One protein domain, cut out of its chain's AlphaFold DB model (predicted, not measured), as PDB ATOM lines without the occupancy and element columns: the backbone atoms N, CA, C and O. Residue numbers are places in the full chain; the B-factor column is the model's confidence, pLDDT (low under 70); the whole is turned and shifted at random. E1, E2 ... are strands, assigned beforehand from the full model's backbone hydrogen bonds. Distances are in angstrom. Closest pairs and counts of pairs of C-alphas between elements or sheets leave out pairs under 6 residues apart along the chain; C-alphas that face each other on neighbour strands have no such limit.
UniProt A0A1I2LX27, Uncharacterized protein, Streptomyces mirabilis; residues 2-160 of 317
ATOM      1  N   PRO A   2      14.195 -11.492 -68.733       33.56
ATOM      2  CA  PRO A   2      14.676 -10.851 -67.519       33.56
ATOM      3  C   PRO A   2      15.808 -11.693 -66.927       33.56
ATOM      4  O   PRO A   2      15.756 -12.923 -66.954       33.56
ATOM      5  N   ASP A   3      16.835 -10.980 -66.492       34.72
ATOM      6  CA  ASP A   3      18.041 -11.467 -65.839       34.72
ATOM      7  C   ASP A   3      17.665 -12.319 -64.618       34.72
ATOM      8  O   ASP A   3      16.812 -11.914 -63.823       34.72
ATOM      9  N   ARG A   4      18.216 -13.529 -64.498       35.53
ATOM     10  CA  ARG A   4      18.017 -14.351 -63.296       35.53
ATOM     11  C   ARG A   4      18.986 -13.804 -62.255       35.53
ATOM     12  O   ARG A   4      20.178 -14.048 -62.368       35.53
ATOM     13  N   GLY A   5      18.448 -13.014 -61.328       37.25
ATOM     14  CA  GLY A   5      19.189 -12.212 -60.361       37.25
ATOM     15  C   GLY A   5      20.273 -12.985 -59.619       37.25
ATOM     16  O   GLY A   5      19.984 -13.891 -58.839       37.25
ATOM     17  N   GLU A   6      21.517 -12.579 -59.844       36.31
ATOM     18  CA  GLU A   6      22.585 -12.779 -58.874       36.31
ATOM     19  C   GLU A   6      22.419 -11.760 -57.726       36.31
ATOM     20  O   GLU A   6      21.931 -10.648 -57.964       36.31
ATOM     21  N   PRO A   7      22.801 -12.101 -56.482       41.09
ATOM     22  CA  PRO A   7      22.791 -11.163 -55.361       41.09
ATOM     23  C   PRO A   7      23.604  -9.892 -55.660       41.09
ATOM     24  O   PRO A   7      24.737  -9.962 -56.140       41.09
ATOM     25  N   GLY A   8      23.038  -8.724 -55.348       49.31
ATOM     26  CA  GLY A   8      23.706  -7.427 -55.495       49.31
ATOM     27  C   GLY A   8      24.822  -7.196 -54.463       49.31
ATOM     28  O   GLY A   8      24.761  -7.688 -53.335       49.31
ATOM     29  N   LEU A   9      25.850  -6.430 -54.850       53.41
ATOM     30  CA  LEU A   9      27.019  -6.106 -54.017       53.41
ATOM     31  C   LEU A   9      26.684  -5.103 -52.897       53.41
ATOM     32  O   LEU A   9      25.866  -4.206 -53.090       53.41
ATOM     33  N   GLY A  10      27.388  -5.181 -51.761       44.50
ATOM     34  CA  GLY A  10      27.209  -4.250 -50.643       44.50
ATOM     35  C   GLY A  10      27.800  -2.839 -50.878       44.50
ATOM     36  O   GLY A  10      28.673  -2.648 -51.734       44.50
ATOM     37  N   PRO A  11      27.385  -1.823 -50.094       43.50
ATOM     38  CA  PRO A  11      27.896  -0.456 -50.146       43.50
ATOM     39  C   PRO A  11      29.414  -0.394 -49.922       43.50
ATOM     40  O   PRO A  11      29.944  -0.982 -48.978       43.50
ATOM     41  N   GLY A  12      30.119   0.352 -50.781       44.19
ATOM     42  CA  GLY A  12      31.572   0.560 -50.686       44.19
ATOM     43  C   GLY A  12      32.434  -0.502 -51.379       44.19
ATOM     44  O   GLY A  12      33.659  -0.390 -51.363       44.19
ATOM     45  N   SER A  13      31.814  -1.485 -52.036       48.69
ATOM     46  CA  SER A  13      32.494  -2.538 -52.791       48.69
ATOM     47  C   SER A  13      33.394  -1.971 -53.912       48.69
ATOM     48  O   SER A  13      34.508  -2.406 -54.118       48.69
ATOM     49  N   TYR A  14      33.065  -0.859 -54.557       44.47
ATOM     50  CA  TYR A  14      33.845  -0.355 -55.702       44.47
ATOM     51  C   TYR A  14      35.054   0.555 -55.379       44.47
ATOM     52  O   TYR A  14      35.654   1.089 -56.313       44.47
ATOM     53  N   THR A  15      35.406   0.826 -54.109       46.94
ATOM     54  CA  THR A  15      36.223   2.029 -53.792       46.94
ATOM     55  C   THR A  15      37.647   1.838 -53.250       46.94
ATOM     56  O   THR A  15      38.392   2.820 -53.282       46.94
ATOM     57  N   GLN A  16      38.095   0.663 -52.780       50.12
ATOM     58  CA  GLN A  16      39.441   0.527 -52.177       50.12
ATOM     59  C   GLN A  16      40.081  -0.854 -52.398       50.12
ATOM     60  O   GLN A  16      39.431  -1.878 -52.244       50.12
ATOM     61  N   ALA A  17      41.374  -0.871 -52.750       46.72
ATOM     62  CA  ALA A  17      42.180  -2.081 -52.924       46.72
ATOM     63  C   ALA A  17      43.557  -1.915 -52.253       46.72
ATOM     64  O   ALA A  17      44.569  -1.647 -52.903       46.72
ATOM     65  N   GLY A  18      43.591  -2.054 -50.929       49.94
ATOM     66  CA  GLY A  18      44.782  -2.356 -50.137       49.94
ATOM     67  C   GLY A  18      44.727  -3.782 -49.568       49.94
ATOM     68  O   GLY A  18      43.679  -4.413 -49.531       49.94
ATOM     69  N   ALA A  19      45.850  -4.307 -49.062       44.47
ATOM     70  CA  ALA A  19      45.969  -5.685 -48.538       44.47
ATOM     71  C   ALA A  19      45.104  -6.009 -47.290       44.47
ATOM     72  O   ALA A  19      45.195  -7.106 -46.730       44.47
ATOM     73  N   ASN A  20      44.325  -5.038 -46.808       49.59
ATOM     74  CA  ASN A  20      43.464  -5.126 -45.632       49.59
ATOM     75  C   ASN A  20      42.024  -4.675 -45.915       49.59
ATOM     76  O   ASN A  20      41.227  -4.707 -44.985       49.59
ATOM     77  N   ASP A  21      41.712  -4.265 -47.141       51.34
ATOM     78  CA  ASP A  21      40.387  -3.769 -47.505       51.34
ATOM     79  C   ASP A  21      39.553  -4.934 -48.070       51.34
ATOM     80  O   ASP A  21      40.132  -5.881 -48.622       51.34
ATOM     81  N   PRO A  22      38.219  -4.917 -47.911       49.19
ATOM     82  CA  PRO A  22      37.380  -5.988 -48.425       49.19
ATOM     83  C   PRO A  22      37.406  -5.968 -49.956       49.19
ATOM     84  O   PRO A  22      37.587  -4.919 -50.581       49.19
ATOM     85  N   ALA A  23      37.259  -7.145 -50.566       52.94
ATOM     86  CA  ALA A  23      37.297  -7.266 -52.017       52.94
ATOM     87  C   ALA A  23      36.185  -6.421 -52.663       52.94
ATOM     88  O   ALA A  23      35.136  -6.227 -52.037       52.94
ATOM     89  N   PRO A  24      36.344  -5.995 -53.933       48.94
ATOM     90  CA  PRO A  24      35.372  -5.122 -54.567       48.94
ATOM     91  C   PRO A  24      33.957  -5.670 -54.796       48.94
ATOM     92  O   PRO A  24      33.154  -5.039 -55.475       48.94
ATOM     93  N   ALA A  25      33.665  -6.850 -54.252       56.00
ATOM     94  CA  ALA A  25      32.415  -7.580 -54.362       56.00
ATOM     95  C   ALA A  25      31.866  -8.049 -52.996       56.00
ATOM     96  O   ALA A  25      31.013  -8.929 -52.959       56.00
ATOM     97  N   ALA A  26      32.343  -7.497 -51.873       64.38
ATOM     98  CA  ALA A  26      31.864  -7.911 -50.552       64.38
ATOM     99  C   ALA A  26      30.361  -7.617 -50.364       64.38
ATOM    100  O   ALA A  26      29.895  -6.491 -50.568       64.38
ATOM    101  N   ILE A  27      29.620  -8.633 -49.923       66.81
ATOM    102  CA  ILE A  27      28.193  -8.585 -49.574       66.81
ATOM    103  C   ILE A  27      28.016  -7.884 -48.224       66.81
ATOM    104  O   ILE A  27      27.086  -7.100 -48.038       66.81
ATOM    105  N   SER A  28      28.947  -8.099 -47.291       63.09
ATOM    106  CA  SER A  28      28.886  -7.531 -45.938       63.09
ATOM    107  C   SER A  28      29.158  -6.020 -45.858       63.09
ATOM    108  O   SER A  28      29.206  -5.470 -44.755       63.09
ATOM    109  N   GLY A  29      29.394  -5.356 -46.997       60.84
ATOM    110  CA  GLY A  29      29.742  -3.936 -47.084       60.84
ATOM    111  C   GLY A  29      31.133  -3.590 -46.530       60.84
ATOM    112  O   GLY A  29      31.799  -4.404 -45.885       60.84
ATOM    113  N   SER A  30      31.576  -2.356 -46.792       58.72
ATOM    114  CA  SER A  30      32.855  -1.809 -46.316       58.72
ATOM    115  C   SER A  30      32.685  -0.418 -45.715       58.72
ATOM    116  O   SER A  30      32.037   0.451 -46.298       58.72
ATOM    117  N   THR A  31      33.315  -0.165 -44.565       59.91
ATOM    118  CA  THR A  31      33.372   1.166 -43.947       59.91
ATOM    119  C   THR A  31      34.790   1.503 -43.492       59.91
ATOM    120  O   THR A  31      35.604   0.625 -43.226       59.91
ATOM    121  N   ALA A  32      35.075   2.790 -43.268       57.03
ATOM    122  CA  ALA A  32      36.358   3.240 -42.712       57.03
ATOM    123  C   ALA A  32      36.677   2.677 -41.302       57.03
ATOM    124  O   ALA A  32      37.791   2.853 -40.807       57.03
ATOM    125  N   ILE A  33      35.702   2.044 -40.635       51.31
ATOM    126  CA  ILE A  33      35.811   1.496 -39.274       51.31
ATOM    127  C   ILE A  33      35.807  -0.050 -39.284       51.31
ATOM    128  O   ILE A  33      36.257  -0.661 -38.311       51.31
ATOM    129  N   GLY A  34      35.399  -0.702 -40.381       48.97
ATOM    130  CA  GLY A  34      35.428  -2.161 -40.501       48.97
ATOM    131  C   GLY A  34      35.081  -2.717 -41.886       48.97
ATOM    132  O   GLY A  34      34.420  -2.060 -42.684       48.97
ATOM    133  N   GLY A  35      35.573  -3.938 -42.118       51.69
ATOM    134  CA  GLY A  35      35.727  -4.612 -43.417       51.69
ATOM    135  C   GLY A  35      37.114  -5.265 -43.531       51.69
ATOM    136  O   GLY A  35      37.780  -5.159 -44.550       51.69
ATOM    137  N   TYR A  36      37.634  -5.815 -42.427       54.97
ATOM    138  CA  TYR A  36      39.034  -6.232 -42.336       54.97
ATOM    139  C   TYR A  36      39.164  -7.755 -42.395       54.97
ATOM    140  O   TYR A  36      39.350  -8.391 -41.354       54.97
ATOM    141  N   ARG A  37      39.205  -8.287 -43.624       57.97
ATOM    142  CA  ARG A  37      39.506  -9.684 -43.990       57.97
ATOM    143  C   ARG A  37      38.439 -10.694 -43.540       57.97
ATOM    144  O   ARG A  37      38.028 -10.716 -42.384       57.97
ATOM    145  N   ASN A  38      38.163 -11.667 -44.415       66.00
ATOM    146  CA  ASN A  38      37.196 -12.753 -44.193       66.00
ATOM    147  C   ASN A  38      35.796 -12.195 -43.881       66.00
ATOM    148  O   ASN A  38      35.274 -12.367 -42.777       66.00
ATOM    149  N   ASP A  39      35.237 -11.460 -44.838       69.56
ATOM    150  CA  ASP A  39      34.149 -10.518 -44.568       69.56
ATOM    151  C   ASP A  39      32.762 -11.169 -44.721       69.56
ATOM    152  O   ASP A  39      31.991 -11.205 -43.758       69.56
ATOM    153  N   ASP A  40      32.496 -11.807 -45.866       73.88
ATOM    154  CA  ASP A  40      31.154 -12.315 -46.199       73.88
ATOM    155  C   ASP A  40      30.749 -13.577 -45.422       73.88
ATOM    156  O   ASP A  40      29.570 -13.820 -45.188       73.88
ATOM    157  N   ASN A  41      31.725 -14.383 -44.989       76.31
ATOM    158  CA  ASN A  41      31.514 -15.561 -44.134       76.31
ATOM    159  C   ASN A  41      30.397 -16.523 -44.597       76.31
ATOM    160  O   ASN A  41      29.690 -17.087 -43.770       76.31
ATOM    161  N   VAL A  42      30.259 -16.754 -45.905       85.81
ATOM    162  CA  VAL A  42      29.212 -17.632 -46.457       85.81
ATOM    163  C   VAL A  42      29.404 -19.082 -46.005       85.81
ATOM    164  O   VAL A  42      30.435 -19.695 -46.282       85.81
ATOM    165  N   THR A  43      28.398 -19.670 -45.369       87.38
ATOM    166  CA  THR A  43      28.374 -21.099 -45.044       87.38
ATOM    167  C   THR A  43      27.035 -21.718 -45.409       87.38
ATOM    168  O   THR A  43      26.019 -21.030 -45.436       87.38
ATOM    169  N   VAL A  44      27.048 -23.008 -45.727       89.31
ATOM    170  CA  VAL A  44      25.863 -23.763 -46.146       89.31
ATOM    171  C   VAL A  44      25.753 -24.972 -45.239       89.31
ATOM    172  O   VAL A  44      26.732 -25.713 -45.084       89.31
ATOM    173  N   TYR A  45      24.600 -25.139 -44.608       88.25
ATOM    174  CA  TYR A  45      24.313 -26.290 -43.767       88.25
ATOM    175  C   TYR A  45      22.813 -26.425 -43.571       88.25
ATOM    176  O   TYR A  45      22.109 -25.425 -43.580       88.25
ATOM    177  N   ASP A  46      22.366 -27.652 -43.355       87.69
ATOM    178  CA  ASP A  46      20.993 -27.934 -42.967       87.69
ATOM    179  C   ASP A  46      20.835 -27.740 -41.453       87.69
ATOM    180  O   ASP A  46      21.323 -28.556 -40.662       87.69
ATOM    181  N   LEU A  47      20.254 -26.610 -41.048       83.69
ATOM    182  CA  LEU A  47      20.037 -26.260 -39.648       83.69
ATOM    183  C   LEU A  47      18.681 -26.730 -39.116       83.69
ATOM    184  O   LEU A  47      18.585 -26.983 -37.910       83.69
ATOM    185  N   ASP A  48      17.661 -26.843 -39.967       83.44
ATOM    186  CA  ASP A  48      16.284 -27.143 -39.554       83.44
ATOM    187  C   ASP A  48      15.599 -28.309 -40.303       83.44
ATOM    188  O   ASP A  48      14.509 -28.734 -39.905       83.44
ATOM    189  N   GLY A  49      16.254 -28.897 -41.304       80.81
ATOM    190  CA  GLY A  49      15.787 -30.041 -42.087       80.81
ATOM    191  C   GLY A  49      15.545 -29.761 -43.576       80.81
ATOM    192  O   GLY A  49      15.084 -30.678 -44.269       80.81
ATOM    193  N   ASP A  50      15.799 -28.548 -44.075       79.75
ATOM    194  CA  ASP A  50      15.595 -28.187 -45.483       79.75
ATOM    195  C   ASP A  50      16.772 -27.479 -46.190       79.75
ATOM    196  O   ASP A  50      16.717 -27.293 -47.409       79.75
ATOM    197  N   GLY A  51      17.881 -27.215 -45.492       85.81
ATOM    198  CA  GLY A  51      19.112 -26.685 -46.081       85.81
ATOM    199  C   GLY A  51      19.131 -25.165 -46.263       85.81
ATOM    200  O   GLY A  51      18.396 -24.594 -47.068       85.81
ATOM    201  N   GLU A  52      20.084 -24.502 -45.606       90.81
ATOM    202  CA  GLU A  52      20.169 -23.044 -45.586       90.81
ATOM    203  C   GLU A  52      21.557 -22.512 -45.948       90.81
ATOM    204  O   GLU A  52      22.600 -23.151 -45.761       90.81
ATOM    205  N   VAL A  53      21.567 -21.268 -46.429       91.44
ATOM    206  CA  VAL A  53      22.772 -20.462 -46.619       91.44
ATOM    207  C   VAL A  53      22.804 -19.371 -45.551       91.44
ATOM    208  O   VAL A  53      21.884 -18.567 -45.423       91.44
ATOM    209  N   LEU A  54      23.888 -19.315 -44.786       90.06
ATOM    210  CA  LEU A  54      24.144 -18.287 -43.781       90.06
ATOM    211  C   LEU A  54      25.256 -17.376 -44.281       90.06
ATOM    212  O   LEU A  54      26.325 -17.846 -44.675       90.06
ATOM    213  N   VAL A  55      25.027 -16.069 -44.240       88.75
ATOM    214  CA  VAL A  55      25.952 -15.081 -44.810       88.75
ATOM    215  C   VAL A  55      25.918 -13.777 -44.016       88.75
ATOM    216  O   VAL A  55      24.880 -13.390 -43.470       88.75
ATOM    217  N   HIS A  56      27.061 -13.094 -43.937       85.88
ATOM    218  CA  HIS A  56      27.093 -11.703 -43.498       85.88
ATOM    219  C   HIS A  56      26.536 -10.790 -44.585       85.88
ATOM    220  O   HIS A  56      27.053 -10.739 -45.697       85.88
ATOM    221  N   THR A  57      25.526 -10.007 -44.228       87.38
ATOM    222  CA  THR A  57      24.891  -9.037 -45.124       87.38
ATOM    223  C   THR A  57      24.943  -7.641 -44.524       87.38
ATOM    224  O   THR A  57      25.055  -7.475 -43.307       87.38
ATOM    225  N   ALA A  58      24.803  -6.630 -45.370       85.06
ATOM    226  CA  ALA A  58      24.693  -5.233 -44.967       85.06
ATOM    227  C   ALA A  58      23.553  -4.553 -45.731       85.06
ATOM    228  O   ALA A  58      22.875  -5.189 -46.534       85.06
ATOM    229  N   ASP A  59      23.322  -3.273 -45.446       85.44
ATOM    230  CA  ASP A  59      22.400  -2.433 -46.217       85.44
ATOM    231  C   ASP A  59      22.619  -2.611 -47.730       85.44
ATOM    232  O   ASP A  59      23.761  -2.684 -48.167       85.44
ATOM    233  N   GLY A  60      21.558  -2.722 -48.524       83.38
ATOM    234  CA  GLY A  60      21.635  -2.897 -49.979       83.38
ATOM    235  C   GLY A  60      21.935  -4.315 -50.477       83.38
ATOM    236  O   GLY A  60      21.913  -4.530 -51.685       83.38
ATOM    237  N   THR A  61      22.181  -5.306 -49.607       86.50
ATOM    238  CA  THR A  61      22.231  -6.711 -50.052       86.50
ATOM    239  C   THR A  61      20.862  -7.132 -50.600       86.50
ATOM    240  O   THR A  61      19.881  -7.097 -49.852       86.50
ATOM    241  N   SER A  62      20.804  -7.569 -51.862       88.25
ATOM    242  CA  SER A  62      19.580  -8.066 -52.513       88.25
ATOM    243  C   SER A  62      19.509  -9.601 -52.506       88.25
ATOM    244  O   SER A  62      20.518 -10.276 -52.722       88.25
ATOM    245  N   PHE A  63      18.314 -10.149 -52.293       90.12
ATOM    246  CA  PHE A  63      18.012 -11.584 -52.341       90.12
ATOM    247  C   PHE A  63      17.364 -11.981 -53.678       90.12
ATOM    248  O   PHE A  63      17.038 -11.123 -54.500       90.12
ATOM    249  N   ALA A  64      17.175 -13.284 -53.911       89.50
ATOM    250  CA  ALA A  64      16.704 -13.809 -55.199       89.50
ATOM    251  C   ALA A  64      15.293 -13.330 -55.608       89.50
ATOM    252  O   ALA A  64      14.973 -13.274 -56.795       89.50
ATOM    253  N   ASP A  65      14.456 -12.955 -54.641       90.12
ATOM    254  CA  ASP A  65      13.126 -12.367 -54.849       90.12
ATOM    255  C   ASP A  65      13.155 -10.841 -55.069       90.12
ATOM    256  O   ASP A  65      12.108 -10.215 -55.247       90.12
ATOM    257  N   GLY A  66      14.345 -10.236 -55.068       90.00
ATOM    258  CA  GLY A  66      14.547  -8.794 -55.160       90.00
ATOM    259  C   GLY A  66      14.314  -8.045 -53.847       90.00
ATOM    260  O   GLY A  66      14.379  -6.816 -53.848       90.00
ATOM    261  N   ALA A  67      14.043  -8.737 -52.733       90.12
ATOM    262  CA  ALA A  67      14.027  -8.098 -51.424       90.12
ATOM    263  C   ALA A  67      15.432  -7.597 -51.068       90.12
ATOM    264  O   ALA A  67      16.430  -8.231 -51.403       90.12
ATOM    265  N   GLU A  68      15.514  -6.480 -50.348       91.19
ATOM    266  CA  GLU A  68      16.790  -5.880 -49.959       91.19
ATOM    267  C   GLU A  68      16.901  -5.712 -48.444       91.19
ATOM    268  O   GLU A  68      15.928  -5.437 -47.727       91.19
ATOM    269  N   VAL A  69      18.120  -5.861 -47.934       88.19
ATOM    270  CA  VAL A  69      18.450  -5.460 -46.569       88.19
ATOM    271  C   VAL A  69      18.441  -3.937 -46.492       88.19
ATOM    272  O   VAL A  69      19.103  -3.262 -47.269       88.19
ATOM    273  N   THR A  70      17.712  -3.403 -45.517       89.56
ATOM    274  CA  THR A  70      17.675  -1.971 -45.203       89.56
ATOM    275  C   THR A  70      18.186  -1.742 -43.787       89.56
ATOM    276  O   THR A  70      17.797  -2.461 -42.855       89.56
ATOM    277  N   ALA A  71      19.054  -0.749 -43.618       85.75
ATOM    278  CA  ALA A  71      19.635  -0.379 -42.337       85.75
ATOM    279  C   ALA A  71      19.722   1.141 -42.145       85.75
ATOM    280  O   ALA A  71      19.598   1.928 -43.080       85.75
ATOM    281  N   ASN A  72      19.927   1.568 -40.898       85.94
ATOM    282  CA  ASN A  72      20.010   2.995 -40.571       85.94
ATOM    283  C   ASN A  72      21.406   3.566 -40.847       85.94
ATOM    284  O   ASN A  72      21.573   4.782 -40.955       85.94
ATOM    285  N   SER A  73      22.413   2.693 -40.909       80.44
ATOM    286  CA  SER A  73      23.805   3.043 -41.130       80.44
ATOM    287  C   SER A  73      24.467   2.045 -42.083       80.44
ATOM    288  O   SER A  73      24.282   0.841 -41.914       80.44
ATOM    289  N   PRO A  74      25.353   2.499 -42.988       68.88
ATOM    290  CA  PRO A  74      26.219   1.617 -43.778       68.88
ATOM    291  C   PRO A  74      27.162   0.735 -42.938       68.88
ATOM    292  O   PRO A  74      27.809  -0.158 -43.471       68.88
ATOM    293  N   ALA A  75      27.290   1.009 -41.635       72.38
ATOM    294  CA  ALA A  75      28.058   0.197 -40.692       72.38
ATOM    295  C   ALA A  75      27.227  -0.910 -40.013       72.38
ATOM    296  O   ALA A  75      27.785  -1.714 -39.264       72.38
ATOM    297  N   ASP A  76      25.913  -0.946 -40.220       80.62
ATOM    298  CA  ASP A  76      25.064  -1.985 -39.647       80.62
ATOM    299  C   ASP A  76      25.239  -3.279 -40.456       80.62
ATOM    300  O   ASP A  76      24.979  -3.324 -41.659       80.62
ATOM    301  N   GLN A  77      25.685  -4.340 -39.784       82.25
ATOM    302  CA  GLN A  77      25.869  -5.667 -40.370       82.25
ATOM    303  C   GLN A  77      24.912  -6.673 -39.738       82.25
ATOM    304  O   GLN A  77      24.542  -6.563 -38.564       82.25
ATOM    305  N   PHE A  78      24.551  -7.691 -40.512       86.88
ATOM    306  CA  PHE A  78      23.609  -8.726 -40.116       86.88
ATOM    307  C   PHE A  78      24.153 -10.112 -40.447       86.88
ATOM    308  O   PHE A  78      24.875 -10.293 -41.423       86.88
ATOM    309  N   ILE A  79      23.766 -11.094 -39.642       89.44
ATOM    310  CA  ILE A  79      23.815 -12.505 -40.014       89.44
ATOM    311  C   ILE A  79      22.449 -12.828 -40.605       89.44
ATOM    312  O   ILE A  79      21.454 -12.769 -39.876       89.44
ATOM    313  N   SER A  80      22.402 -13.131 -41.897       90.56
ATOM    314  CA  SER A  80      21.168 -13.492 -42.596       90.56
ATOM    315  C   SER A  80      21.130 -14.989 -42.867       90.56
ATOM    316  O   SER A  80      22.137 -15.576 -43.267       90.56
ATOM    317  N   MET A  81      19.962 -15.584 -42.644       92.94
ATOM    318  CA  MET A  81      19.630 -16.950 -43.034       92.94
ATOM    319  C   MET A  81      18.800 -16.895 -44.309       92.94
ATOM    320  O   MET A  81      17.785 -16.196 -44.363       92.94
ATOM    321  N   ILE A  82      19.257 -17.613 -45.323       93.19
ATOM    322  CA  ILE A  82      18.669 -17.678 -46.651       93.19
ATOM    323  C   ILE A  82      18.231 -19.119 -46.884       93.19
ATOM    324  O   ILE A  82      18.972 -20.057 -46.597       93.19
ATOM    325  N   ASP A  83      17.031 -19.270 -47.415       91.19
ATOM    326  CA  ASP A  83      16.502 -20.540 -47.886       91.19
ATOM    327  C   ASP A  83      17.376 -21.088 -49.029       91.19
ATOM    328  O   ASP A  83      17.588 -20.404 -50.036       91.19
ATOM    329  N   GLY A  84      17.924 -22.294 -48.863       88.19
ATOM    330  CA  GLY A  84      18.902 -22.853 -49.797       88.19
ATOM    331  C   GLY A  84      18.334 -23.211 -51.172       88.19
ATOM    332  O   GLY A  84      19.092 -23.257 -52.141       88.19
ATOM    333  N   GLU A  85      17.021 -23.431 -51.283       88.38
ATOM    334  CA  GLU A  85      16.355 -23.772 -52.544       88.38
ATOM    335  C   GLU A  85      15.962 -22.520 -53.336       88.38
ATOM    336  O   GLU A  85      16.160 -22.443 -54.551       88.38
ATOM    337  N   THR A  86      15.405 -21.525 -52.651       90.56
ATOM    338  CA  THR A  86      14.805 -20.340 -53.278       90.56
ATOM    339  C   THR A  86      15.737 -19.135 -53.317       90.56
ATOM    340  O   THR A  86      15.507 -18.220 -54.106       90.56
ATOM    341  N   GLY A  87      16.769 -19.097 -52.469       89.56
ATOM    342  CA  GLY A  87      17.650 -17.937 -52.331       89.56
ATOM    343  C   GLY A  87      16.983 -16.727 -51.664       89.56
ATOM    344  O   GLY A  87      17.483 -15.605 -51.781       89.56
ATOM    345  N   THR A  88      15.847 -16.930 -50.988       91.69
ATOM    346  CA  THR A  88      15.092 -15.874 -50.296       91.69
ATOM    347  C   THR A  88      15.485 -15.770 -48.824       91.69
ATOM    348  O   THR A  88      15.852 -16.757 -48.185       91.69
ATOM    349  N   ALA A  89      15.442 -14.561 -48.261       91.12
ATOM    350  CA  ALA A  89      15.777 -14.355 -46.856       91.12
ATOM    351  C   ALA A  89      14.676 -14.889 -45.929       91.12
ATOM    352  O   ALA A  89      13.514 -14.509 -46.055       91.12
ATOM    353  N   ARG A  90      15.062 -15.694 -44.936       89.69
ATOM    354  CA  ARG A  90      14.162 -16.185 -43.880       89.69
ATOM    355  C   ARG A  90      14.147 -15.259 -42.673       89.69
ATOM    356  O   ARG A  90      13.104 -14.780 -42.242       89.69
ATOM    357  N   THR A  91      15.326 -15.002 -42.115       91.56
ATOM    358  CA  THR A  91      15.495 -14.168 -40.920       91.56
ATOM    359  C   THR A  91      16.881 -13.540 -40.895       91.56
ATOM    360  O   THR A  91      17.798 -13.992 -41.586       91.56
ATOM    361  N   ARG A  92      17.052 -12.491 -40.086       89.94
ATOM    362  CA  ARG A  92      18.353 -11.853 -39.870       89.94
ATOM    363  C   ARG A  92      18.512 -11.354 -38.444       89.94
ATOM    364  O   ARG A  92      17.558 -10.871 -37.838       89.94
ATOM    365  N   GLN A  93      19.735 -11.411 -37.933       89.88
ATOM    366  CA  GLN A  93      20.096 -10.880 -36.618       89.88
ATOM    367  C   GLN A  93      21.232  -9.861 -36.746       89.88
ATOM    368  O   GLN A  93      22.168 -10.096 -37.510       89.88
ATOM    369  N   PRO A  94      21.191  -8.734 -36.012       86.44
ATOM    370  CA  PRO A  94      22.268  -7.754 -36.053       86.44
ATOM    371  C   PRO A  94      23.559  -8.351 -35.482       86.44
ATOM    372  O   PRO A  94      23.542  -9.002 -34.431       86.44
ATOM    373  N   VAL A  95      24.688  -8.080 -36.138       79.81
ATOM    374  CA  VAL A  95      26.020  -8.413 -35.623       79.81
ATOM    375  C   VAL A  95      26.313  -7.498 -34.426       79.81
ATOM    376  O   VAL A  95      26.392  -6.275 -34.578       79.81
ATOM    377  N   PRO A  96      26.449  -8.040 -33.201       67.38
ATOM    378  CA  PRO A  96      26.688  -7.209 -32.030       67.38
ATOM    379  C   PRO A  96      28.076  -6.564 -32.094       67.38
ATOM    380  O   PRO A  96      29.041  -7.221 -32.460       67.38
ATOM    381  N   ASP A  97      28.178  -5.310 -31.647       68.75
ATOM    382  CA  ASP A  97      29.414  -4.506 -31.627       68.75
ATOM    383  C   ASP A  97      29.869  -3.932 -32.991       68.75
ATOM    384  O   ASP A  97      30.990  -3.433 -33.092       68.75
ATOM    385  N   GLY A  98      28.990  -3.898 -33.998       65.94
ATOM    386  CA  GLY A  98      29.226  -3.198 -35.269       65.94
ATOM    387  C   GLY A  98      30.086  -3.991 -36.263       65.94
ATOM    388  O   GLY A  98      30.225  -5.205 -36.106       65.94
ATOM    389  N   PRO A  99      30.673  -3.327 -37.280       66.12
ATOM    390  CA  PRO A  99      31.404  -3.996 -38.348       66.12
ATOM    391  C   PRO A  99      32.482  -4.953 -37.836       66.12
ATOM    392  O   PRO A  99      33.356  -4.564 -37.046       66.12
ATOM    393  N   SER A 100      32.445  -6.201 -38.304       69.62
ATOM    394  CA  SER A 100      33.416  -7.221 -37.912       69.62
ATOM    395  C   SER A 100      33.758  -8.166 -39.063       69.62
ATOM    396  O   SER A 100      32.874  -8.661 -39.755       69.62
ATOM    397  N   GLY A 101      35.054  -8.432 -39.241       69.25
ATOM    398  CA  GLY A 101      35.526  -9.566 -40.041       69.25
ATOM    399  C   GLY A 101      35.521 -10.828 -39.183       69.25
ATOM    400  O   GLY A 101      35.428 -10.740 -37.952       69.25
ATOM    401  N   GLY A 102      35.630 -12.019 -39.769       74.94
ATOM    402  CA  GLY A 102      35.478 -13.207 -38.940       74.94
ATOM    403  C   GLY A 102      35.581 -14.556 -39.619       74.94
ATOM    404  O   GLY A 102      36.284 -14.725 -40.605       74.94
ATOM    405  N   HIS A 103      35.011 -15.555 -38.954       76.19
ATOM    406  CA  HIS A 103      34.841 -16.910 -39.468       76.19
ATOM    407  C   HIS A 103      33.480 -17.401 -39.000       76.19
ATOM    408  O   HIS A 103      33.171 -17.284 -37.808       76.19
ATOM    409  N   PHE A 104      32.713 -17.982 -39.910       80.25
ATOM    410  CA  PHE A 104      31.604 -18.866 -39.568       80.25
ATOM    411  C   PHE A 104      32.088 -20.308 -39.577       80.25
ATOM    412  O   PHE A 104      33.027 -20.649 -40.295       80.25
ATOM    413  N   GLY A 105      31.466 -21.138 -38.757       75.56
ATOM    414  CA  GLY A 105      31.620 -22.583 -38.759       75.56
ATOM    415  C   GLY A 105      30.432 -23.219 -38.059       75.56
ATOM    416  O   GLY A 105      29.782 -22.573 -37.244       75.56
ATOM    417  N   ILE A 106      30.150 -24.477 -38.362       81.06
ATOM    418  CA  ILE A 106      29.100 -25.243 -37.693       81.06
ATOM    419  C   ILE A 106      29.723 -26.170 -36.651       81.06
ATOM    420  O   ILE A 106      30.802 -26.737 -36.857       81.06
ATOM    421  N   ALA A 107      29.047 -26.315 -35.515       72.25
ATOM    422  CA  ALA A 107      29.378 -27.299 -34.493       72.25
ATOM    423  C   ALA A 107      28.108 -27.833 -33.827       72.25
ATOM    424  O   ALA A 107      27.176 -27.081 -33.577       72.25
ATOM    425  N   TYR A 108      28.105 -29.115 -33.472       69.19
ATOM    426  CA  TYR A 108      27.014 -29.746 -32.731       69.19
ATOM    427  C   TYR A 108      27.214 -29.538 -31.225       69.19
ATOM    428  O   TYR A 108      27.772 -30.392 -30.536       69.19
ATOM    429  N   LEU A 109      26.837 -28.363 -30.709       69.31
ATOM    430  CA  LEU A 109      27.192 -27.937 -29.345       69.31
ATOM    431  C   LEU A 109      26.451 -28.695 -28.236       69.31
ATOM    432  O   LEU A 109      26.929 -28.739 -27.103       69.31
ATOM    433  N   ASP A 110      25.299 -29.284 -28.548       68.81
ATOM    434  CA  ASP A 110      24.567 -30.204 -27.672       68.81
ATOM    435  C   ASP A 110      24.759 -31.683 -28.069       68.81
ATOM    436  O   ASP A 110      24.176 -32.573 -27.451       68.81
ATOM    437  N   GLY A 111      25.598 -31.939 -29.079       61.16
ATOM    438  CA  GLY A 111      25.871 -33.261 -29.635       61.16
ATOM    439  C   GLY A 111      24.789 -33.810 -30.569       61.16
ATOM    440  O   GLY A 111      24.941 -34.939 -31.029       61.16
ATOM    441  N   VAL A 112      23.718 -33.056 -30.845       65.69
ATOM    442  CA  VAL A 112      22.554 -33.534 -31.613       65.69
ATOM    443  C   VAL A 112      22.136 -32.559 -32.710       65.69
ATOM    444  O   VAL A 112      21.890 -32.998 -33.830       65.69
ATOM    445  N   HIS A 113      22.121 -31.256 -32.437       73.62
ATOM    446  CA  HIS A 113      21.674 -30.226 -33.370       73.62
ATOM    447  C   HIS A 113      22.842 -29.323 -33.799       73.62
ATOM    448  O   HIS A 113      23.700 -28.990 -32.970       73.62
ATOM    449  N   PRO A 114      22.903 -28.921 -35.079       74.75
ATOM    450  CA  PRO A 114      23.929 -28.007 -35.557       74.75
ATOM    451  C   PRO A 114      23.695 -26.587 -35.022       74.75
ATOM    452  O   PRO A 114      22.596 -26.041 -35.089       74.75
ATOM    453  N   SER A 115      24.762 -25.961 -34.538       77.06
ATOM    454  CA  SER A 115      24.792 -24.554 -34.136       77.06
ATOM    455  C   SER A 115      25.775 -23.783 -35.014       77.06
ATOM    456  O   SER A 115      26.870 -24.270 -35.318       77.06
ATOM    457  N   LEU A 116      25.442 -22.534 -35.341       81.88
ATOM    458  CA  LEU A 116      26.393 -21.598 -35.932       81.88
ATOM    459  C   LEU A 116      27.367 -21.112 -34.856       81.88
ATOM    460  O   LEU A 116      26.967 -20.573 -33.825       81.88
ATOM    461  N   VAL A 117      28.659 -21.241 -35.126       82.31
ATOM    462  CA  VAL A 117      29.758 -20.682 -34.342       82.31
ATOM    463  C   VAL A 117      30.391 -19.557 -35.146       82.31
ATOM    464  O   VAL A 117      30.880 -19.763 -36.256       82.31
ATOM    465  N   THR A 118      30.432 -18.363 -34.565       81.75
ATOM    466  CA  THR A 118      31.124 -17.217 -35.146       81.75
ATOM    467  C   THR A 118      32.372 -16.890 -34.341       81.75
ATOM    468  O   THR A 118      32.384 -16.935 -33.108       81.75
ATOM    469  N   LYS A 119      33.442 -16.533 -35.048       83.12
ATOM    470  CA  LYS A 119      34.600 -15.827 -34.502       83.12
ATOM    471  C   LYS A 119      34.670 -14.472 -35.189       83.12
ATOM    472  O   LYS A 119      35.096 -14.412 -36.337       83.12
ATOM    473  N   SER A 120      34.346 -13.406 -34.476       78.19
ATOM    474  CA  SER A 120      34.374 -12.039 -34.992       78.19
ATOM    475  C   SER A 120      35.582 -11.270 -34.462       78.19
ATOM    476  O   SER A 120      35.986 -11.421 -33.307       78.19
ATOM    477  N   VAL A 121      36.161 -10.424 -35.307       76.00
ATOM    478  CA  VAL A 121      37.206  -9.464 -34.952       76.00
ATOM    479  C   VAL A 121      36.723  -8.057 -35.279       76.00
ATOM    480  O   VAL A 121      36.351  -7.758 -36.411       76.00
ATOM    481  N   THR A 122      36.721  -7.181 -34.277       73.94
ATOM    482  CA  THR A 122      36.284  -5.786 -34.420       73.94
ATOM    483  C   THR A 122      37.285  -4.829 -33.784       73.94
ATOM    484  O   THR A 122      38.030  -5.187 -32.869       73.94
ATOM    485  N   ARG A 123      37.316  -3.590 -34.277       70.44
ATOM    486  CA  ARG A 123      38.052  -2.479 -33.653       70.44
ATOM    487  C   ARG A 123      37.163  -1.624 -32.756       70.44
ATOM    488  O   ARG A 123      37.675  -0.796 -32.006       70.44
ATOM    489  N   VAL A 124      35.848  -1.831 -32.799       69.62
ATOM    490  CA  VAL A 124      34.897  -1.097 -31.966       69.62
ATOM    491  C   VAL A 124      35.155  -1.430 -30.494       69.62
ATOM    492  O   VAL A 124      35.077  -2.582 -30.062       69.62
ATOM    493  N   GLY A 125      35.514  -0.401 -29.723       70.81
ATOM    494  CA  GLY A 125      35.869  -0.530 -28.307       70.81
ATOM    495  C   GLY A 125      37.224  -1.198 -28.033       70.81
ATOM    496  O   GLY A 125      37.482  -1.550 -26.884       70.81
ATOM    497  N   ALA A 126      38.077  -1.395 -29.046       67.00
ATOM    498  CA  ALA A 126      39.444  -1.887 -28.868       67.00
ATOM    499  C   ALA A 126      40.431  -0.736 -28.604       67.00
ATOM    500  O   ALA A 126      40.232   0.393 -29.058       67.00
ATOM    501  N   GLU A 127      41.534  -1.025 -27.908       71.75
ATOM    502  CA  GLU A 127      42.654  -0.086 -27.798       71.75
ATOM    503  C   GLU A 127      43.259   0.222 -29.176       71.75
ATOM    504  O   GLU A 127      43.210  -0.587 -30.110       71.75
ATOM    505  N   ARG A 128      43.860   1.408 -29.324       66.06
ATOM    506  CA  ARG A 128      44.429   1.851 -30.602       66.06
ATOM    507  C   ARG A 128      45.523   0.886 -31.069       66.06
ATOM    508  O   ARG A 128      46.576   0.791 -30.451       66.06
ATOM    509  N   GLY A 129      45.290   0.235 -32.209       64.44
ATOM    510  CA  GLY A 129      46.215  -0.742 -32.799       64.44
ATOM    511  C   GLY A 129      45.924  -2.200 -32.428       64.44
ATOM    512  O   GLY A 129      46.605  -3.083 -32.941       64.44
ATOM    513  N   ALA A 130      44.904  -2.458 -31.604       66.00
ATOM    514  CA  ALA A 130      44.475  -3.796 -31.212       66.00
ATOM    515  C   ALA A 130      43.159  -4.213 -31.893       66.00
ATOM    516  O   ALA A 130      42.418  -3.391 -32.435       66.00
ATOM    517  N   PHE A 131      42.867  -5.514 -31.838       71.31
ATOM    518  CA  PHE A 131      41.569  -6.085 -32.196       71.31
ATOM    519  C   PHE A 131      40.876  -6.612 -30.942       71.31
ATOM    520  O   PHE A 131      41.513  -7.220 -30.080       71.31
ATOM    521  N   ARG A 132      39.558  -6.438 -30.876       76.50
ATOM    522  CA  ARG A 132      38.680  -7.141 -29.943       76.50
ATOM    523  C   ARG A 132      38.183  -8.410 -30.635       76.50
ATOM    524  O   ARG A 132      37.611  -8.329 -31.720       76.50
ATOM    525  N   ILE A 133      38.434  -9.570 -30.030       79.75
ATOM    526  CA  ILE A 133      38.061 -10.883 -30.578       79.75
ATOM    527  C   ILE A 133      36.866 -11.417 -29.790       79.75
ATOM    528  O   ILE A 133      36.889 -11.431 -28.555       79.75
ATOM    529  N   LEU A 134      35.834 -11.858 -30.499       82.12
ATOM    530  CA  LEU A 134      34.600 -12.374 -29.926       82.12
ATOM    531  C   LEU A 134      34.281 -13.740 -30.526       82.12
ATOM    532  O   LEU A 134      34.421 -13.938 -31.728       82.12
ATOM    533  N   PHE A 135      33.820 -14.660 -29.688       80.31
ATOM    534  CA  PHE A 135      33.215 -15.914 -30.119       80.31
ATOM    535  C   PHE A 135      31.743 -15.900 -29.735       80.31
ATOM    536  O   PHE A 135      31.406 -15.569 -28.594       80.31
ATOM    537  N   GLN A 136      30.867 -16.238 -30.671       83.25
ATOM    538  CA  GLN A 136      29.434 -16.321 -30.418       83.25
ATOM    539  C   GLN A 136      28.883 -17.605 -30.998       83.25
ATOM    540  O   GLN A 136      29.411 -18.141 -31.968       83.25
ATOM    541  N   THR A 137      27.811 -18.086 -30.393       81.12
ATOM    542  CA  THR A 137      27.117 -19.279 -30.861       81.12
ATOM    543  C   THR A 137      25.633 -19.017 -30.960       81.12
ATOM    544  O   THR A 137      25.067 -18.284 -30.140       81.12
ATOM    545  N   TRP A 138      25.023 -19.596 -31.985       82.19
ATOM    546  CA  TRP A 138      23.629 -19.390 -32.335       82.19
ATOM    547  C   TRP A 138      22.995 -20.726 -32.683       82.19
ATOM    548  O   TRP A 138      23.576 -21.512 -33.429       82.19
ATOM    549  N   ASP A 139      21.805 -20.945 -32.147       84.31
ATOM    550  CA  ASP A 139      20.963 -22.086 -32.471       84.31
ATOM    551  C   ASP A 139      19.828 -21.595 -33.379       84.31
ATOM    552  O   ASP A 139      19.284 -20.508 -33.153       84.31
ATOM    553  N   SER A 140      19.479 -22.379 -34.399       78.75
ATOM    554  CA  SER A 140      18.273 -22.159 -35.204       78.75
ATOM    555  C   SER A 140      17.144 -23.052 -34.696       78.75
ATOM    556  O   SER A 140      17.385 -24.163 -34.228       78.75
ATOM    557  N   ASN A 141      15.908 -22.565 -34.782       77.81
ATOM    558  CA  ASN A 141      14.690 -23.375 -34.641       77.81
ATOM    559  C   ASN A 141      13.892 -23.456 -35.963       77.81
ATOM    560  O   ASN A 141      12.711 -23.798 -35.939       77.81
ATOM    561  N   GLY A 142      14.524 -23.064 -37.072       68.56
ATOM    562  CA  GLY A 142      13.962 -22.966 -38.421       68.56
ATOM    563  C   GLY A 142      13.263 -21.648 -38.759       68.56
ATOM    564  O   GLY A 142      13.139 -21.280 -39.923       68.56
ATOM    565  N   THR A 143      12.882 -20.853 -37.756       73.19
ATOM    566  CA  THR A 143      12.309 -19.509 -37.973       73.19
ATOM    567  C   THR A 143      13.212 -18.391 -37.464       73.19
ATOM    568  O   THR A 143      13.280 -17.315 -38.056       73.19
ATOM    569  N   ASP A 144      13.934 -18.645 -36.376       79.50
ATOM    570  CA  ASP A 144      14.690 -17.659 -35.619       79.50
ATOM    571  C   ASP A 144      16.109 -18.145 -35.310       79.50
ATOM    572  O   ASP A 144      16.325 -19.275 -34.866       79.50
ATOM    573  N   LEU A 145      17.076 -17.233 -35.437       80.06
ATOM    574  CA  LEU A 145      18.440 -17.411 -34.938       80.06
ATOM    575  C   LEU A 145      18.550 -16.890 -33.498       80.06
ATOM    576  O   LEU A 145      18.493 -15.684 -33.248       80.06
ATOM    577  N   ASN A 146      18.768 -17.794 -32.543       84.44
ATOM    578  CA  ASN A 146      18.819 -17.494 -31.114       84.44
ATOM    579  C   ASN A 146      20.249 -17.612 -30.571       84.44
ATOM    580  O   ASN A 146      20.875 -18.666 -30.653       84.44
ATOM    581  N   ARG A 147      20.788 -16.540 -29.972       85.69
ATOM    582  CA  ARG A 147      22.155 -16.561 -29.420       85.69
ATOM    583  C   ARG A 147      22.230 -17.418 -28.158       85.69
ATOM    584  O   ARG A 147      21.619 -17.068 -27.150       85.69
ATOM    585  N   ARG A 148      23.079 -18.447 -28.167       77.25
ATOM    586  CA  ARG A 148      23.318 -19.321 -27.013       77.25
ATOM    587  C   ARG A 148      24.293 -18.699 -26.018       77.25
ATOM    588  O   ARG A 148      23.987 -18.592 -24.833       77.25
ATOM    589  N   TRP A 149      25.459 -18.244 -26.480       78.06
ATOM    590  CA  TRP A 149      26.415 -17.522 -25.636       78.06
ATOM    591  C   TRP A 149      27.331 -16.582 -26.432       78.06
ATOM    592  O   TRP A 149      27.391 -16.605 -27.662       78.06
ATOM    593  N   LYS A 150      28.033 -15.709 -25.700       84.38
ATOM    594  CA  LYS A 150      29.038 -14.772 -26.215       84.38
ATOM    595  C   LYS A 150      30.250 -14.768 -25.289       84.38
ATOM    596  O   LYS A 150      30.107 -14.539 -24.091       84.38
ATOM    597  N   CYS A 151      31.431 -14.966 -25.855       81.62
ATOM    598  CA  CYS A 151      32.713 -14.845 -25.176       81.62
ATOM    599  C   CYS A 151      33.524 -13.722 -25.827       81.62
ATOM    600  O   CYS A 151      33.602 -13.639 -27.050       81.62
ATOM    601  N   VAL A 152      34.127 -12.855 -25.016       83.06
ATOM    602  CA  VAL A 152      35.081 -11.836 -25.475       83.06
ATOM    603  C   VAL A 152      36.448 -12.248 -24.961       83.06
ATOM    604  O   VAL A 152      36.615 -12.435 -23.756       83.06
ATOM    605  N   VAL A 153      37.420 -12.392 -25.859       80.62
ATOM    606  CA  VAL A 153      38.787 -12.756 -25.473       80.62
ATOM    607  C   VAL A 153      39.369 -11.636 -24.596       80.62
ATOM    608  O   VAL A 153      39.380 -10.483 -25.040       80.62
ATOM    609  N   PRO A 154      39.848 -11.928 -23.370       79.38
ATOM    610  CA  PRO A 154      40.410 -10.904 -22.497       79.38
ATOM    611  C   PRO A 154      41.650 -10.249 -23.114       79.38
ATOM    612  O   PRO A 154      42.530 -10.936 -23.648       79.38
ATOM    613  N   ALA A 155      41.742  -8.924 -22.998       70.62
ATOM    614  CA  ALA A 155      42.926  -8.175 -23.409       70.62
ATOM    615  C   ALA A 155      44.164  -8.660 -22.633       70.62
ATOM    616  O   ALA A 155      44.086  -8.937 -21.437       70.62
ATOM    617  N   GLY A 156      45.302  -8.804 -23.318       64.88
ATOM    618  CA  GLY A 156      46.556  -9.247 -22.693       64.88
ATOM    619  C   GLY A 156      46.624 -10.734 -22.315       64.88
ATOM    620  O   GLY A 156      47.631 -11.161 -21.765       64.88
ATOM    621  N   SER A 157      45.609 -11.545 -22.644       73.06
ATOM    622  CA  SER A 157      45.594 -12.994 -22.359       73.06
ATOM    623  C   SER A 157      46.646 -13.813 -23.120       73.06
ATOM    624  O   SER A 157      46.800 -15.002 -22.860       73.06
ATOM    625  N   GLY A 158      47.337 -13.214 -24.094       61.84
ATOM    626  CA  GLY A 158      48.252 -13.920 -24.996       61.84
ATOM    627  C   GLY A 158      47.548 -14.809 -26.028       61.84
ATOM    628  O   GLY A 158      48.221 -15.398 -26.870       61.84
ATOM    629  N   ALA A 159      46.213 -14.890 -26.006       60.84
ATOM    630  CA  ALA A 159      45.444 -15.621 -27.003       60.84
ATOM    631  C   ALA A 159      45.611 -14.967 -28.382       60.84
ATOM    632  O   ALA A 159      45.238 -13.810 -28.592       60.84
ATOM    633  N   THR A 160      46.184 -15.707 -29.328       58.19
ATOM    634  CA  THR A 160      46.367 -15.255 -30.707       58.19
ATOM    635  C   THR A 160      45.169 -15.658 -31.567       58.19
ATOM    636  O   THR A 160      44.510 -16.673 -31.343       58.19
TER     637      THR A 160
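This is residues 2 to 160 of the 317 residues of an uncharacterized protein of Streptomyces mirabilis (UniProt A0A1I2LX27). Little of the printed part is regular structure, but its strands form a small sandwich: the strongly twisted sheets E5 E6 E7 E8 and E1 E2 E3 E4, partly face to face, with loop residues 6 to 13 and 60 to 68 beyond the second. The 159 printed residues include eight named strands, E1 to E8 along the chain, holding 55 residues: all strand. Each sheet is a meander, each strand the antiparallel neighbour of the one before. The whole is compact, radius of gyration of the C-alphas 15.8 A, spans 50 by 44 by 26 A.

E5 is residues 101 to 107, E6 115 to 122, E7 132 to 140, 25.9 A long, and E8 145 to 152, ending at C-alpha (35.081, -11.836, -25.475). E1, 43 to 45, begins at C-alpha (28.374, -21.099, -45.044); E2 is 52 to 58, E3 77 to 83, E4 89 to 94.

Within hydrogen-bond range are N 118 of E6 and O 136 of E7, 2.8 A, and N 55 of E2 and O 80 of E3, 3.1 A. The closest C-alphas of E1 and E5, Thr 43 and Phe 104, are 6.7 A apart.

The printed part has no cut. The link E2 to E3 is long. Residues 2 to 39, among others, have pLDDT under 70.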